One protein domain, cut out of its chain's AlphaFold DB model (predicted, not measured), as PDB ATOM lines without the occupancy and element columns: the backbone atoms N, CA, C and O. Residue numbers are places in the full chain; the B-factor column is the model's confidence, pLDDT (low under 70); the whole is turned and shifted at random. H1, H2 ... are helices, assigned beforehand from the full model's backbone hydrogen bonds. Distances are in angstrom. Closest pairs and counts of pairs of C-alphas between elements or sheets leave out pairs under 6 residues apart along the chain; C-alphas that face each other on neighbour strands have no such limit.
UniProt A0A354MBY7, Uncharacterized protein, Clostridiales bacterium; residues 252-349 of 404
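AT A GLANCE: This is residues 252 to 349 of the 404 residues of an uncharacterized protein of Clostridiales bacterium (UniProt A0A354MBY7). The long helix H1 runs through the middle, with H5 across its first half and H4 spreading from its later half as a V. H2 folds back beside H1, and H3 packs on H2. The printed part has 98 residues with five named helices, H1 to H5 in order: all helix. It is only just compact, close to loose, with radius of gyration of the C-alphas 14.7 A and spans of 38 by 29 by 19 A.

HOW THE PARTS SIT: Start at the hub H1, residues 253 to 275: its residues 256 to 263 alone touch H5, residues 334 to 342, about perpendicular at 89 degrees, with closest C-alphas 256 and 338, 5.9 A. Its residues 268 to 275 alone touch H4, residues 308 to 327, at a steep tilt of 53 degrees, with closest C-alphas 272 and 314, 7.4 A. H2, residues 280 to 288, forms hairpins with H1 and H3, residues 293 to 306. Every O i to N i+4 pair in these helices is within hydrogen-bond range.

IN THESE COORDINATES: Find C-alpha 253 at (-82.140, 146.824, 18.812); H1 runs 33.6 A from there. H4 runs 28.5 A to C-alpha 327 at (-77.895, 156.239, 42.528).

THE WHOLE: The printed part has no cut and no long link; no printed residue is under 70 in pLDDT.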
ATOM      1  N   ASP A 252     -84.129 143.855  16.450       85.12
ATOM      2  CA  ASP A 252     -85.010 144.815  17.109       85.12
ATOM      3  C   ASP A 252     -84.268 145.886  17.935       85.12
ATOM      4  O   ASP A 252     -84.918 146.779  18.474       85.12
ATOM      5  N   ASP A 253     -82.928 145.863  18.016       89.12
ATOM      6  CA  ASP A 253     -82.140 146.824  18.812       89.12
ATOM      7  C   ASP A 253     -82.412 148.295  18.431       89.12
ATOM      8  O   ASP A 253     -82.457 149.158  19.307       89.12
ATOM      9  N   PHE A 254     -82.663 148.586  17.150       87.62
ATOM     10  CA  PHE A 254     -83.020 149.935  16.689       87.62
ATOM     11  C   PHE A 254     -84.419 150.372  17.133       87.62
ATOM     12  O   PHE A 254     -84.583 151.482  17.638       87.62
ATOM     13  N   GLU A 255     -85.422 149.499  16.999       89.81
ATOM     14  CA  GLU A 255     -86.784 149.764  17.481       89.81
ATOM     15  C   GLU A 255     -86.780 149.973  19.003       89.81
ATOM     16  O   GLU A 255     -87.367 150.928  19.514       89.81
ATOM     17  N   ASN A 256     -86.028 149.136  19.719       93.50
ATOM     18  CA  ASN A 256     -85.796 149.244  21.154       93.50
ATOM     19  C   ASN A 256     -85.113 150.575  21.533       93.50
ATOM     20  O   ASN A 256     -85.499 151.206  22.520       93.50
ATOM     21  N   GLY A 257     -84.161 151.049  20.723       92.44
ATOM     22  CA  GLY A 257     -83.566 152.385  20.835       92.44
ATOM     23  C   GLY A 257     -84.580 153.514  20.686       92.44
ATOM     24  O   GLY A 257     -84.605 154.417  21.524       92.44
ATOM     25  N   CYS A 258     -85.456 153.447  19.682       91.62
ATOM     26  CA  CYS A 258     -86.539 154.417  19.505       91.62
ATOM     27  C   CYS A 258     -87.491 154.431  20.714       91.62
ATOM     28  O   CYS A 258     -87.716 155.495  21.288       91.62
ATOM     29  N   ILE A 259     -87.948 153.260  21.180       94.75
ATOM     30  CA  ILE A 259     -88.816 153.123  22.368       94.75
ATOM     31  C   ILE A 259     -88.203 153.817  23.597       94.75
ATOM     32  O   ILE A 259     -88.891 154.546  24.315       94.75
ATOM     33  N   VAL A 260     -86.906 153.610  23.843       95.94
ATOM     34  CA  VAL A 260     -86.203 154.196  24.995       95.94
ATOM     35  C   VAL A 260     -86.047 155.709  24.850       95.94
ATOM     36  O   VAL A 260     -86.295 156.437  25.813       95.94
ATOM     37  N   LYS A 261     -85.680 156.200  23.660       92.88
ATOM     38  CA  LYS A 261     -85.557 157.642  23.405       92.88
ATOM     39  C   LYS A 261     -86.895 158.356  23.559       92.88
ATOM     40  O   LYS A 261     -86.953 159.388  24.225       92.88
ATOM     41  N   ASP A 262     -87.964 157.802  23.001       92.56
ATOM     42  CA  ASP A 262     -89.296 158.406  23.055       92.56
ATOM     43  C   ASP A 262     -89.858 158.414  24.480       92.56
ATOM     44  O   ASP A 262     -90.447 159.411  24.898       92.56
ATOM     45  N   PHE A 263     -89.597 157.367  25.270       95.25
ATOM     46  CA  PHE A 263     -89.938 157.326  26.694       95.25
ATOM     47  C   PHE A 263     -89.322 158.501  27.478       95.25
ATOM     48  O   PHE A 263     -90.040 159.210  28.190       95.25
ATOM     49  N   TYR A 264     -88.020 158.756  27.321       95.25
ATOM     50  CA  TYR A 264     -87.330 159.853  28.014       95.25
ATOM     51  C   TYR A 264     -87.680 161.240  27.447       95.25
ATOM     52  O   TYR A 264     -87.908 162.162  28.235       95.25
ATOM     53  N   LYS A 265     -87.779 161.401  26.114       93.31
ATOM     54  CA  LYS A 265     -88.255 162.644  25.467       93.31
ATOM     55  C   LYS A 265     -89.631 163.037  26.011       93.31
ATOM     56  O   LYS A 265     -89.831 164.163  26.470       93.31
ATOM     57  N   ARG A 266     -90.570 162.085  26.008       92.94
ATOM     58  CA  ARG A 266     -91.945 162.291  26.463       92.94
ATOM     59  C   ARG A 266     -92.013 162.616  27.953       92.94
ATOM     60  O   ARG A 266     -92.696 163.568  28.314       92.94
ATOM     61  N   ALA A 267     -91.284 161.887  28.801       95.25
ATOM     62  CA  ALA A 267     -91.226 162.176  30.234       95.25
ATOM     63  C   ALA A 267     -90.694 163.593  30.518       95.25
ATOM     64  O   ALA A 267     -91.243 164.297  31.367       95.25
ATOM     65  N   PHE A 268     -89.681 164.050  29.774       96.00
ATOM     66  CA  PHE A 268     -89.192 165.421  29.901       96.00
ATOM     67  C   PHE A 268     -90.231 166.457  29.459       96.00
ATOM     68  O   PHE A 268     -90.436 167.435  30.174       96.00
ATOM     69  N   PHE A 269     -90.911 166.262  28.325       95.50
ATOM     70  CA  PHE A 269     -91.945 167.197  27.864       95.50
ATOM     71  C   PHE A 269     -93.161 167.233  28.803       95.50
ATOM     72  O   PHE A 269     -93.619 168.318  29.153       95.50
ATOM     73  N   GLU A 270     -93.632 166.087  29.301       94.50
ATOM     74  CA  GLU A 270     -94.695 166.029  30.315       94.50
ATOM     75  C   GLU A 270     -94.283 166.767  31.609       94.50
ATOM     76  O   GLU A 270     -95.058 167.571  32.136       94.50
ATOM     77  N   TYR A 271     -93.037 166.598  32.075       95.75
ATOM     78  CA  TYR A 271     -92.500 167.353  33.214       95.75
ATOM     79  C   TYR A 271     -92.408 168.862  32.918       95.75
ATOM     80  O   TYR A 271     -92.945 169.670  33.679       95.75
ATOM     81  N   LEU A 272     -91.819 169.258  31.785       96.44
ATOM     82  CA  LEU A 272     -91.693 170.647  31.329       96.44
ATOM     83  C   LEU A 272     -93.053 171.363  31.297       96.44
ATOM     84  O   LEU A 272     -93.201 172.460  31.840       96.44
ATOM     85  N   PHE A 273     -94.062 170.720  30.711       95.75
ATOM     86  CA  PHE A 273     -95.400 171.282  30.514       95.75
ATOM     87  C   PHE A 273     -96.243 171.342  31.791       95.75
ATOM     88  O   PHE A 273     -97.204 172.111  31.839       95.75
ATOM     89  N   SER A 274     -95.863 170.602  32.837       93.88
ATOM     90  CA  SER A 274     -96.456 170.725  34.175       93.88
ATOM     91  C   SER A 274     -95.923 171.930  34.973       93.88
ATOM     92  O   SER A 274     -96.618 172.435  35.855       93.88
ATOM     93  N   LYS A 275     -94.704 172.419  34.676       94.38
ATOM     94  CA  LYS A 275     -94.029 173.505  35.428       94.38
ATOM     95  C   LYS A 275     -93.917 174.830  34.655       94.38
ATOM     96  O   LYS A 275     -93.737 175.901  35.259       94.38
ATOM     97  N   MET A 276     -94.004 174.797  33.325       94.88
ATOM     98  CA  MET A 276     -93.969 175.975  32.450       94.88
ATOM     99  C   MET A 276     -95.300 176.171  31.722       94.88
ATOM    100  O   MET A 276     -95.877 175.238  31.174       94.88
ATOM    101  N   ASN A 277     -95.773 177.421  31.695       94.06
ATOM    102  CA  ASN A 277     -97.032 177.811  31.059       94.06
ATOM    103  C   ASN A 277     -96.865 177.982  29.537       94.06
ATOM    104  O   ASN A 277     -97.009 179.087  29.014       94.06
ATOM    105  N   ILE A 278     -96.482 176.883  28.885       95.00
ATOM    106  CA  ILE A 278     -96.408 176.695  27.430       95.00
ATOM    107  C   ILE A 278     -97.840 176.665  26.862       95.00
ATOM    108  O   ILE A 278     -98.741 176.146  27.530       95.00
ATOM    109  N   ASP A 279     -98.081 177.197  25.667       93.31
ATOM    110  CA  ASP A 279     -99.388 177.154  25.009       93.31
ATOM    111  C   ASP A 279     -99.806 175.714  24.677       93.31
ATOM    112  O   ASP A 279     -98.977 174.850  24.393       93.31
ATOM    113  N   ASN A 280    -101.108 175.429  24.729       91.88
ATOM    114  CA  ASN A 280    -101.597 174.065  24.531       91.88
ATOM    115  C   ASN A 280    -101.351 173.540  23.107       91.88
ATOM    116  O   ASN A 280    -101.088 172.348  22.972       91.88
ATOM    117  N   GLY A 281    -101.359 174.398  22.080       91.62
ATOM    118  CA  GLY A 281    -100.982 174.005  20.722       91.62
ATOM    119  C   GLY A 281     -99.507 173.614  20.641       91.62
ATOM    120  O   GLY A 281     -99.183 172.534  20.148       91.62
ATOM    121  N   THR A 282     -98.613 174.432  21.212       93.06
ATOM    122  CA  THR A 282     -97.176 174.122  21.317       93.06
ATOM    123  C   THR A 282     -96.939 172.793  22.046       93.06
ATOM    124  O   THR A 282     -96.173 171.957  21.568       93.06
ATOM    125  N   LYS A 283     -97.624 172.564  23.181       93.19
ATOM    126  CA  LYS A 283     -97.533 171.306  23.948       93.19
ATOM    127  C   LYS A 283     -97.934 170.090  23.112       93.19
ATOM    128  O   LYS A 283     -97.236 169.078  23.126       93.19
ATOM    129  N   GLU A 284     -99.070 170.182  22.422       92.19
ATOM    130  CA  GLU A 284     -99.626 169.091  21.623       92.19
ATOM    131  C   GLU A 284     -98.691 168.739  20.460       92.19
ATOM    132  O   GLU A 284     -98.276 167.586  20.330       92.19
ATOM    133  N   TYR A 285     -98.266 169.732  19.672       92.50
ATOM    134  CA  TYR A 285     -97.352 169.493  18.556       92.50
ATOM    135  C   TYR A 285     -95.984 168.966  19.002       92.50
ATOM    136  O   TYR A 285     -95.454 168.066  18.355       92.50
ATOM    137  N   ALA A 286     -95.434 169.446  20.120       92.19
ATOM    138  CA  ALA A 286     -94.165 168.945  20.644       92.19
ATOM    139  C   ALA A 286     -94.233 167.476  21.110       92.19
ATOM    140  O   ALA A 286     -93.253 166.749  20.960       92.19
ATOM    141  N   LEU A 287     -95.374 167.020  21.645       90.06
ATOM    142  CA  LEU A 287     -95.574 165.620  22.046       90.06
ATOM    143  C   LEU A 287     -95.810 164.686  20.854       90.06
ATOM    144  O   LEU A 287     -95.309 163.564  20.866       90.06
ATOM    145  N   TYR A 288     -96.571 165.122  19.846       89.31
ATOM    146  CA  TYR A 288     -96.881 164.293  18.674       89.31
ATOM    147  C   TYR A 288     -95.792 164.310  17.594       89.31
ATOM    148  O   TYR A 288     -95.704 163.366  16.810       89.31
ATOM    149  N   PHE A 289     -94.963 165.354  17.545       90.50
ATOM    150  CA  PHE A 289     -93.941 165.552  16.515       90.50
ATOM    151  C   PHE A 289     -92.602 166.036  17.122       90.50
ATOM    152  O   PHE A 289     -92.109 167.107  16.754       90.50
ATOM    153  N   PRO A 290     -91.988 165.260  18.043       87.44
ATOM    154  CA  PRO A 290     -90.778 165.657  18.774       87.44
ATOM    155  C   PRO A 290     -89.539 165.842  17.878       87.44
ATOM    156  O   PRO A 290     -88.595 166.524  18.267       87.44
ATOM    157  N   ASP A 291     -89.554 165.260  16.678       88.50
ATOM    158  CA  ASP A 291     -88.474 165.328  15.684       88.50
ATOM    159  C   ASP A 291     -88.818 166.271  14.512       88.50
ATOM    160  O   ASP A 291     -88.326 166.117  13.396       88.50
ATOM    161  N   SER A 292     -89.691 167.259  14.745       94.31
ATOM    162  CA  SER A 292     -89.957 168.343  13.797       94.31
ATOM    163  C   SER A 292     -89.215 169.614  14.201       94.31
ATOM    164  O   SER A 292     -89.539 170.225  15.220       94.31
ATOM    165  N   SER A 293     -88.282 170.058  13.354       94.00
ATOM    166  CA  SER A 293     -87.528 171.308  13.532       94.00
ATOM    167  C   SER A 293     -88.429 172.504  13.854       94.00
ATOM    168  O   SER A 293     -88.185 173.219  14.823       94.00
ATOM    169  N   LYS A 294     -89.528 172.666  13.103       95.81
ATOM    170  CA  LYS A 294     -90.508 173.741  13.299       95.81
ATOM    171  C   LYS A 294     -91.121 173.718  14.703       95.81
ATOM    172  O   LYS A 294     -91.094 174.729  15.390       95.81
ATOM    173  N   TYR A 295     -91.678 172.586  15.136       95.69
ATOM    174  CA  TYR A 295     -92.371 172.532  16.429       95.69
ATOM    175  C   TYR A 295     -91.399 172.591  17.616       95.69
ATOM    176  O   TYR A 295     -91.763 173.075  18.688       95.69
ATOM    177  N   MET A 296     -90.149 172.154  17.429       96.81
ATOM    178  CA  MET A 296     -89.082 172.358  18.411       96.81
ATOM    179  C   MET A 296     -88.607 173.818  18.465       96.81
ATOM    180  O   MET A 296     -88.286 174.304  19.551       96.81
ATOM    181  N   GLU A 297     -88.614 174.542  17.341       96.94
ATOM    182  CA  GLU A 297     -88.388 175.991  17.302       96.94
ATOM    183  C   GLU A 297     -89.524 176.754  17.997       96.94
ATOM    184  O   GLU A 297     -89.231 177.527  18.908       96.94
ATOM    185  N   ASP A 298     -90.791 176.464  17.668       96.75
ATOM    186  CA  ASP A 298     -91.978 177.041  18.324       96.75
ATOM    187  C   ASP A 298     -91.905 176.853  19.862       96.75
ATOM    188  O   ASP A 298     -92.087 177.799  20.637       96.75
ATOM    189  N   LEU A 299     -91.545 175.644  20.321       97.62
ATOM    190  CA  LEU A 299     -91.330 175.336  21.740       97.62
ATOM    191  C   LEU A 299     -90.164 176.126  22.358       97.62
ATOM    192  O   LEU A 299     -90.281 176.639  23.475       97.62
ATOM    193  N   CYS A 300     -89.032 176.236  21.660       97.62
ATOM    194  CA  CYS A 300     -87.868 176.967  22.158       97.62
ATOM    195  C   CYS A 300     -88.107 178.482  22.211       97.62
ATOM    196  O   CYS A 300     -87.683 179.128  23.171       97.62
ATOM    197  N   ASP A 301     -88.833 179.060  21.257       97.25
ATOM    198  CA  ASP A 301     -89.232 180.466  21.327       97.25
ATOM    199  C   ASP A 301     -90.202 180.723  22.480       97.25
ATOM    200  O   ASP A 301     -90.073 181.731  23.183       97.25
ATOM    201  N   GLU A 302     -91.106 179.786  22.776       97.31
ATOM    202  CA  GLU A 302     -91.972 179.921  23.940       97.31
ATOM    203  C   GLU A 302     -91.214 179.785  25.275       97.31
ATOM    204  O   GLU A 302     -91.428 180.587  26.191       97.31
ATOM    205  N   ILE A 303     -90.246 178.868  25.373       97.88
ATOM    206  CA  ILE A 303     -89.274 178.827  26.482       97.88
ATOM    207  C   ILE A 303     -88.540 180.176  26.598       97.88
ATOM    208  O   ILE A 303     -88.433 180.748  27.689       97.88
ATOM    209  N   GLY A 304     -88.085 180.724  25.470       96.94
ATOM    210  CA  GLY A 304     -87.390 182.006  25.368       96.94
ATOM    211  C   GLY A 304     -88.230 183.222  25.769       96.94
ATOM    212  O   GLY A 304     -87.658 184.213  26.245       96.94
ATOM    213  N   ARG A 305     -89.556 183.138  25.598       96.56
ATOM    214  CA  ARG A 305     -90.573 184.118  26.012       96.56
ATOM    215  C   ARG A 305     -90.891 184.032  27.505       96.56
ATOM    216  O   ARG A 305     -91.067 185.069  28.138       96.56
ATOM    217  N   ILE A 306     -90.977 182.823  28.066       96.44
ATOM    218  CA  ILE A 306     -91.289 182.603  29.491       96.44
ATOM    219  C   ILE A 306     -90.082 182.912  30.386       96.44
ATOM    220  O   ILE A 306     -90.253 183.487  31.459       96.44
ATOM    221  N   GLY A 307     -88.872 182.538  29.962       96.62
ATOM    222  CA  GLY A 307     -87.628 182.835  30.673       96.62
ATOM    223  C   GLY A 307     -86.642 181.669  30.656       96.62
ATOM    224  O   GLY A 307     -86.911 180.600  31.207       96.62
ATOM    225  N   ILE A 308     -85.463 181.909  30.075       96.81
ATOM    226  CA  ILE A 308     -84.411 180.897  29.908       96.81
ATOM    227  C   ILE A 308     -83.831 180.413  31.250       96.81
ATOM    228  O   ILE A 308     -83.546 179.229  31.394       96.81
ATOM    229  N   ASP A 309     -83.758 181.280  32.263       96.69
ATOM    230  CA  ASP A 309     -83.254 180.924  33.599       96.69
ATOM    231  C   ASP A 309     -84.237 180.026  34.369       96.69
ATOM    232  O   ASP A 309     -83.835 179.095  35.073       96.69
ATOM    233  N   LYS A 310     -85.550 180.244  34.179       96.56
ATOM    234  CA  LYS A 310     -86.595 179.366  34.729       96.56
ATOM    235  C   LYS A 310     -86.505 177.977  34.099       96.56
ATOM    236  O   LYS A 310     -86.541 176.980  34.816       96.56
ATOM    237  N   TYR A 311     -86.362 177.919  32.776       98.12
ATOM    238  CA  TYR A 311     -86.149 176.668  32.053       98.12
ATOM    239  C   TYR A 311     -84.867 175.951  32.505       98.12
ATOM    240  O   TYR A 311     -84.898 174.755  32.778       98.12
ATOM    241  N   LYS A 312     -83.759 176.684  32.672       97.62
ATOM    242  CA  LYS A 312     -82.490 176.134  33.166       97.62
ATOM    243  C   LYS A 312     -82.642 175.471  34.534       97.62
ATOM    244  O   LYS A 312     -82.218 174.335  34.711       97.62
ATOM    245  N   SER A 313     -83.310 176.158  35.459       96.62
ATOM    246  CA  SER A 313     -83.560 175.665  36.820       96.62
ATOM    247  C   SER A 313     -84.381 174.366  36.815       96.62
ATOM    248  O   SER A 313     -84.073 173.435  37.551       96.62
ATOM    249  N   LEU A 314     -85.384 174.284  35.934       96.25
ATOM    250  CA  LEU A 314     -86.216 173.096  35.721       96.25
ATOM    251  C   LEU A 314     -85.412 171.926  35.134       96.25
ATOM    252  O   LEU A 314     -85.557 170.795  35.588       96.25
ATOM    253  N   VAL A 315     -84.554 172.188  34.144       96.81
ATOM    254  CA  VAL A 315     -83.661 171.174  33.561       96.81
ATOM    255  C   VAL A 315     -82.679 170.648  34.609       96.81
ATOM    256  O   VAL A 315     -82.460 169.440  34.675       96.81
ATOM    257  N   ASP A 316     -82.120 171.517  35.452       96.12
ATOM    258  CA  ASP A 316     -81.221 171.115  36.538       96.12
ATOM    259  C   ASP A 316     -81.934 170.236  37.578       96.12
ATOM    260  O   ASP A 316     -81.395 169.194  37.953       96.12
ATOM    261  N   GLU A 317     -83.156 170.599  37.985       95.25
ATOM    262  CA  GLU A 317     -83.994 169.787  38.879       95.25
ATOM    263  C   GLU A 317     -84.290 168.408  38.266       95.25
ATOM    264  O   GLU A 317     -83.957 167.389  38.867       95.25
ATOM    265  N   TYR A 318     -84.814 168.370  37.035       96.19
ATOM    266  CA  TYR A 318     -85.126 167.134  36.305       96.19
ATOM    267  C   TYR A 318     -83.914 166.199  36.201       96.19
ATOM    268  O   TYR A 318     -83.996 165.008  36.509       96.19
ATOM    269  N   ASN A 319     -82.761 166.744  35.800       96.69
ATOM    270  CA  ASN A 319     -81.529 165.975  35.657       96.69
ATOM    271  C   ASN A 319     -81.032 165.436  37.001       96.69
ATOM    272  O   ASN A 319     -80.641 164.273  37.075       96.69
ATOM    273  N   LYS A 320     -81.063 166.260  38.057       95.50
ATOM    274  CA  LYS A 320     -80.664 165.846  39.405       95.50
ATOM    275  C   LYS A 320     -81.563 164.719  39.920       95.50
ATOM    276  O   LYS A 320     -81.049 163.745  40.460       95.50
ATOM    277  N   SER A 321     -82.875 164.802  39.708       95.12
ATOM    278  CA  SER A 321     -83.809 163.747  40.114       95.12
ATOM    279  C   SER A 321     -83.553 162.425  39.380       95.12
ATOM    280  O   SER A 321     -83.628 161.364  39.996       95.12
ATOM    281  N   LEU A 322     -83.204 162.461  38.087       96.44
ATOM    282  CA  LEU A 322     -82.802 161.261  37.341       96.44
ATOM    283  C   LEU A 322     -81.503 160.642  37.877       96.44
ATOM    284  O   LEU A 322     -81.408 159.419  37.972       96.44
ATOM    285  N   GLU A 323     -80.533 161.467  38.274       95.50
ATOM    286  CA  GLU A 323     -79.297 161.005  38.918       95.50
ATOM    287  C   GLU A 323     -79.573 160.346  40.272       95.50
ATOM    288  O   GLU A 323     -79.121 159.232  40.519       95.50
ATOM    289  N   GLN A 324     -80.413 160.956  41.110       93.38
ATOM    290  CA  GLN A 324     -80.817 160.378  42.395       93.38
ATOM    291  C   GLN A 324     -81.579 159.054  42.219       93.38
ATOM    292  O   GLN A 324     -81.356 158.097  42.964       93.38
ATOM    293  N   LEU A 325     -82.450 158.947  41.208       95.19
ATOM    294  CA  LEU A 325     -83.101 157.683  40.847       95.19
ATOM    295  C   LEU A 325     -82.076 156.624  40.406       95.19
ATOM    296  O   LEU A 325     -82.235 155.450  40.743       95.19
ATOM    297  N   ARG A 326     -81.020 157.017  39.680       94.56
ATOM    298  CA  ARG A 326     -79.931 156.124  39.255       94.56
ATOM    299  C   ARG A 326     -79.114 155.627  40.448       94.56
ATOM    300  O   ARG A 326     -78.936 154.421  40.592       94.56
ATOM    301  N   GLU A 327     -78.677 156.534  41.317       91.00
ATOM    302  CA  GLU A 327     -77.895 156.239  42.528       91.00
ATOM    303  C   GLU A 327     -78.661 155.353  43.522       91.00
ATOM    304  O   GLU A 327     -78.082 154.460  44.134       91.00
ATOM    305  N   THR A 328     -79.978 155.543  43.643       90.88
ATOM    306  CA  THR A 328     -80.842 154.724  44.515       90.88
ATOM    307  C   THR A 328     -81.301 153.403  43.883       90.88
ATOM    308  O   THR A 328     -82.072 152.671  44.504       90.88
ATOM    309  N   GLY A 329     -80.860 153.078  42.660       91.50
ATOM    310  CA  GLY A 329     -81.247 151.852  41.949       91.50
ATOM    311  C   GLY A 329     -82.725 151.798  41.536       91.50
ATOM    312  O   GLY A 329     -83.245 150.719  41.258       91.50
ATOM    313  N   LYS A 330     -83.411 152.947  41.520       94.38
ATOM    314  CA  LYS A 330     -84.838 153.085  41.188       94.38
ATOM    315  C   LYS A 330     -85.080 153.495  39.731       94.38
ATOM    316  O   LYS A 330     -86.192 153.311  39.241       94.38
ATOM    317  N   LEU A 331     -84.088 154.063  39.041       96.06
ATOM    318  CA  LEU A 331     -84.184 154.390  37.616       96.06
ATOM    319  C   LEU A 331     -84.250 153.089  36.791       96.06
ATOM    320  O   LEU A 331     -83.388 152.228  36.976       96.06
ATOM    321  N   PRO A 332     -85.229 152.926  35.882       96.44
ATOM    322  CA  PRO A 332     -85.336 151.717  35.077       96.44
ATOM    323  C   PRO A 332     -84.186 151.619  34.069       96.44
ATOM    324  O   PRO A 332     -83.740 152.623  33.505       96.44
ATOM    325  N   THR A 333     -83.736 150.397  33.790       97.56
ATOM    326  CA  THR A 333     -82.810 150.147  32.677       97.56
ATOM    327  C   THR A 333     -83.533 150.281  31.328       97.56
ATOM    328  O   THR A 333     -84.755 150.096  31.263       97.56
ATOM    329  N   PRO A 334     -82.818 150.538  30.218       97.56
ATOM    330  CA  PRO A 334     -83.427 150.570  28.890       97.56
ATOM    331  C   PRO A 334     -84.158 149.264  28.536       97.56
ATOM    332  O   PRO A 334     -85.242 149.313  27.962       97.56
ATOM    333  N   GLN A 335     -83.653 148.098  28.968       96.75
ATOM    334  CA  GLN A 335     -84.368 146.825  28.805       96.75
ATOM    335  C   GLN A 335     -85.708 146.795  29.554       96.75
ATOM    336  O   GLN A 335     -86.697 146.295  29.024       96.75
ATOM    337  N   GLN A 336     -85.771 147.336  30.774       97.12
ATOM    338  CA  GLN A 336     -87.024 147.401  31.533       97.12
ATOM    339  C   GLN A 336     -88.048 148.321  30.856       97.12
ATOM    340  O   GLN A 336     -89.232 147.994  30.844       97.12
ATOM    341  N   ILE A 337     -87.598 149.424  30.248       97.62
ATOM    342  CA  ILE A 337     -88.450 150.331  29.460       97.62
ATOM    343  C   ILE A 337     -89.023 149.603  28.234       97.62
ATOM    344  O   ILE A 337     -90.239 149.607  28.043       97.62
ATOM    345  N   VAL A 338     -88.177 148.917  27.457       96.69
ATOM    346  CA  VAL A 338     -88.586 148.115  26.286       96.69
ATOM    347  C   VAL A 338     -89.603 147.040  26.662       96.69
ATOM    348  O   VAL A 338     -90.671 146.952  26.052       96.69
ATOM    349  N   ASN A 339     -89.309 146.252  27.699       96.19
ATOM    350  CA  ASN A 339     -90.205 145.198  28.168       96.19
ATOM    351  C   ASN A 339     -91.547 145.794  28.621       96.19
ATOM    352  O   ASN A 339     -92.603 145.283  28.257       96.19
ATOM    353  N   SER A 340     -91.522 146.915  29.350       96.00
ATOM    354  CA  SER A 340     -92.736 147.599  29.801       96.00
ATOM    355  C   SER A 340     -93.594 148.096  28.634       96.00
ATOM    356  O   SER A 340     -94.812 147.924  28.672       96.00
ATOM    357  N   ALA A 341     -92.982 148.662  27.588       94.19
ATOM    358  CA  ALA A 341     -93.689 149.108  26.390       94.19
ATOM    359  C   ALA A 341     -94.362 147.935  25.659       94.19
ATOM    360  O   ALA A 341     -95.561 147.988  25.380       94.19
ATOM    361  N   ARG A 342     -93.627 146.838  25.426       92.62
ATOM    362  CA  ARG A 342     -94.141 145.625  24.759       92.62
ATOM    363  C   ARG A 342     -95.246 144.925  25.558       92.62
ATOM    364  O   ARG A 342     -96.202 144.416  24.983       92.62
ATOM    365  N   GLU A 343     -95.155 144.948  26.886       94.19
ATOM    366  CA  GLU A 343     -96.163 144.388  27.795       94.19
ATOM    367  C   GLU A 343     -97.342 145.345  28.082       94.19
ATOM    368  O   GLU A 343     -98.224 145.003  28.869       94.19
ATOM    369  N   ASN A 344     -97.376 146.539  27.468       88.19
ATOM    370  CA  ASN A 344     -98.347 147.612  27.740       88.19
ATOM    371  C   ASN A 344     -98.441 148.019  29.228       88.19
ATOM    372  O   ASN A 344     -99.482 148.473  29.713       88.19
ATOM    373  N   LYS A 345     -97.339 147.884  29.970       90.62
ATOM    374  CA  LYS A 345     -97.206 148.360  31.349       90.62
ATOM    375  C   LYS A 345     -96.721 149.811  31.337       90.62
ATOM    376  O   LYS A 345     -95.800 150.161  30.600       90.62
ATOM    377  N   LYS A 346     -97.307 150.667  32.180       86.88
ATOM    378  CA  LYS A 346     -96.867 152.064  32.325       86.88
ATOM    379  C   LYS A 346     -95.772 152.174  33.389       86.88
ATOM    380  O   LYS A 346     -96.053 151.989  34.572       86.88
ATOM    381  N   ILE A 347     -94.564 152.566  32.985       91.62
ATOM    382  CA  ILE A 347     -93.604 153.218  33.887       91.62
ATOM    383  C   ILE A 347     -93.903 154.719  33.850       91.62
ATOM    384  O   ILE A 347     -94.009 155.309  32.777       91.62
ATOM    385  N   ASP A 348     -94.065 155.339  35.016       92.00
ATOM    386  CA  ASP A 348     -94.406 156.758  35.150       92.00
ATOM    387  C   ASP A 348     -93.210 157.536  35.714       92.00
ATOM    388  O   ASP A 348     -93.111 157.790  36.916       92.00
ATOM    389  N   LEU A 349     -92.253 157.852  34.834       94.00
ATOM    390  CA  LEU A 349     -90.989 158.487  35.222       94.00
ATOM    391  C   LEU A 349     -91.201 159.880  35.835       94.00
ATOM    392  O   LEU A 349     -90.509 160.236  36.785       94.00
TER     393      LEU A 349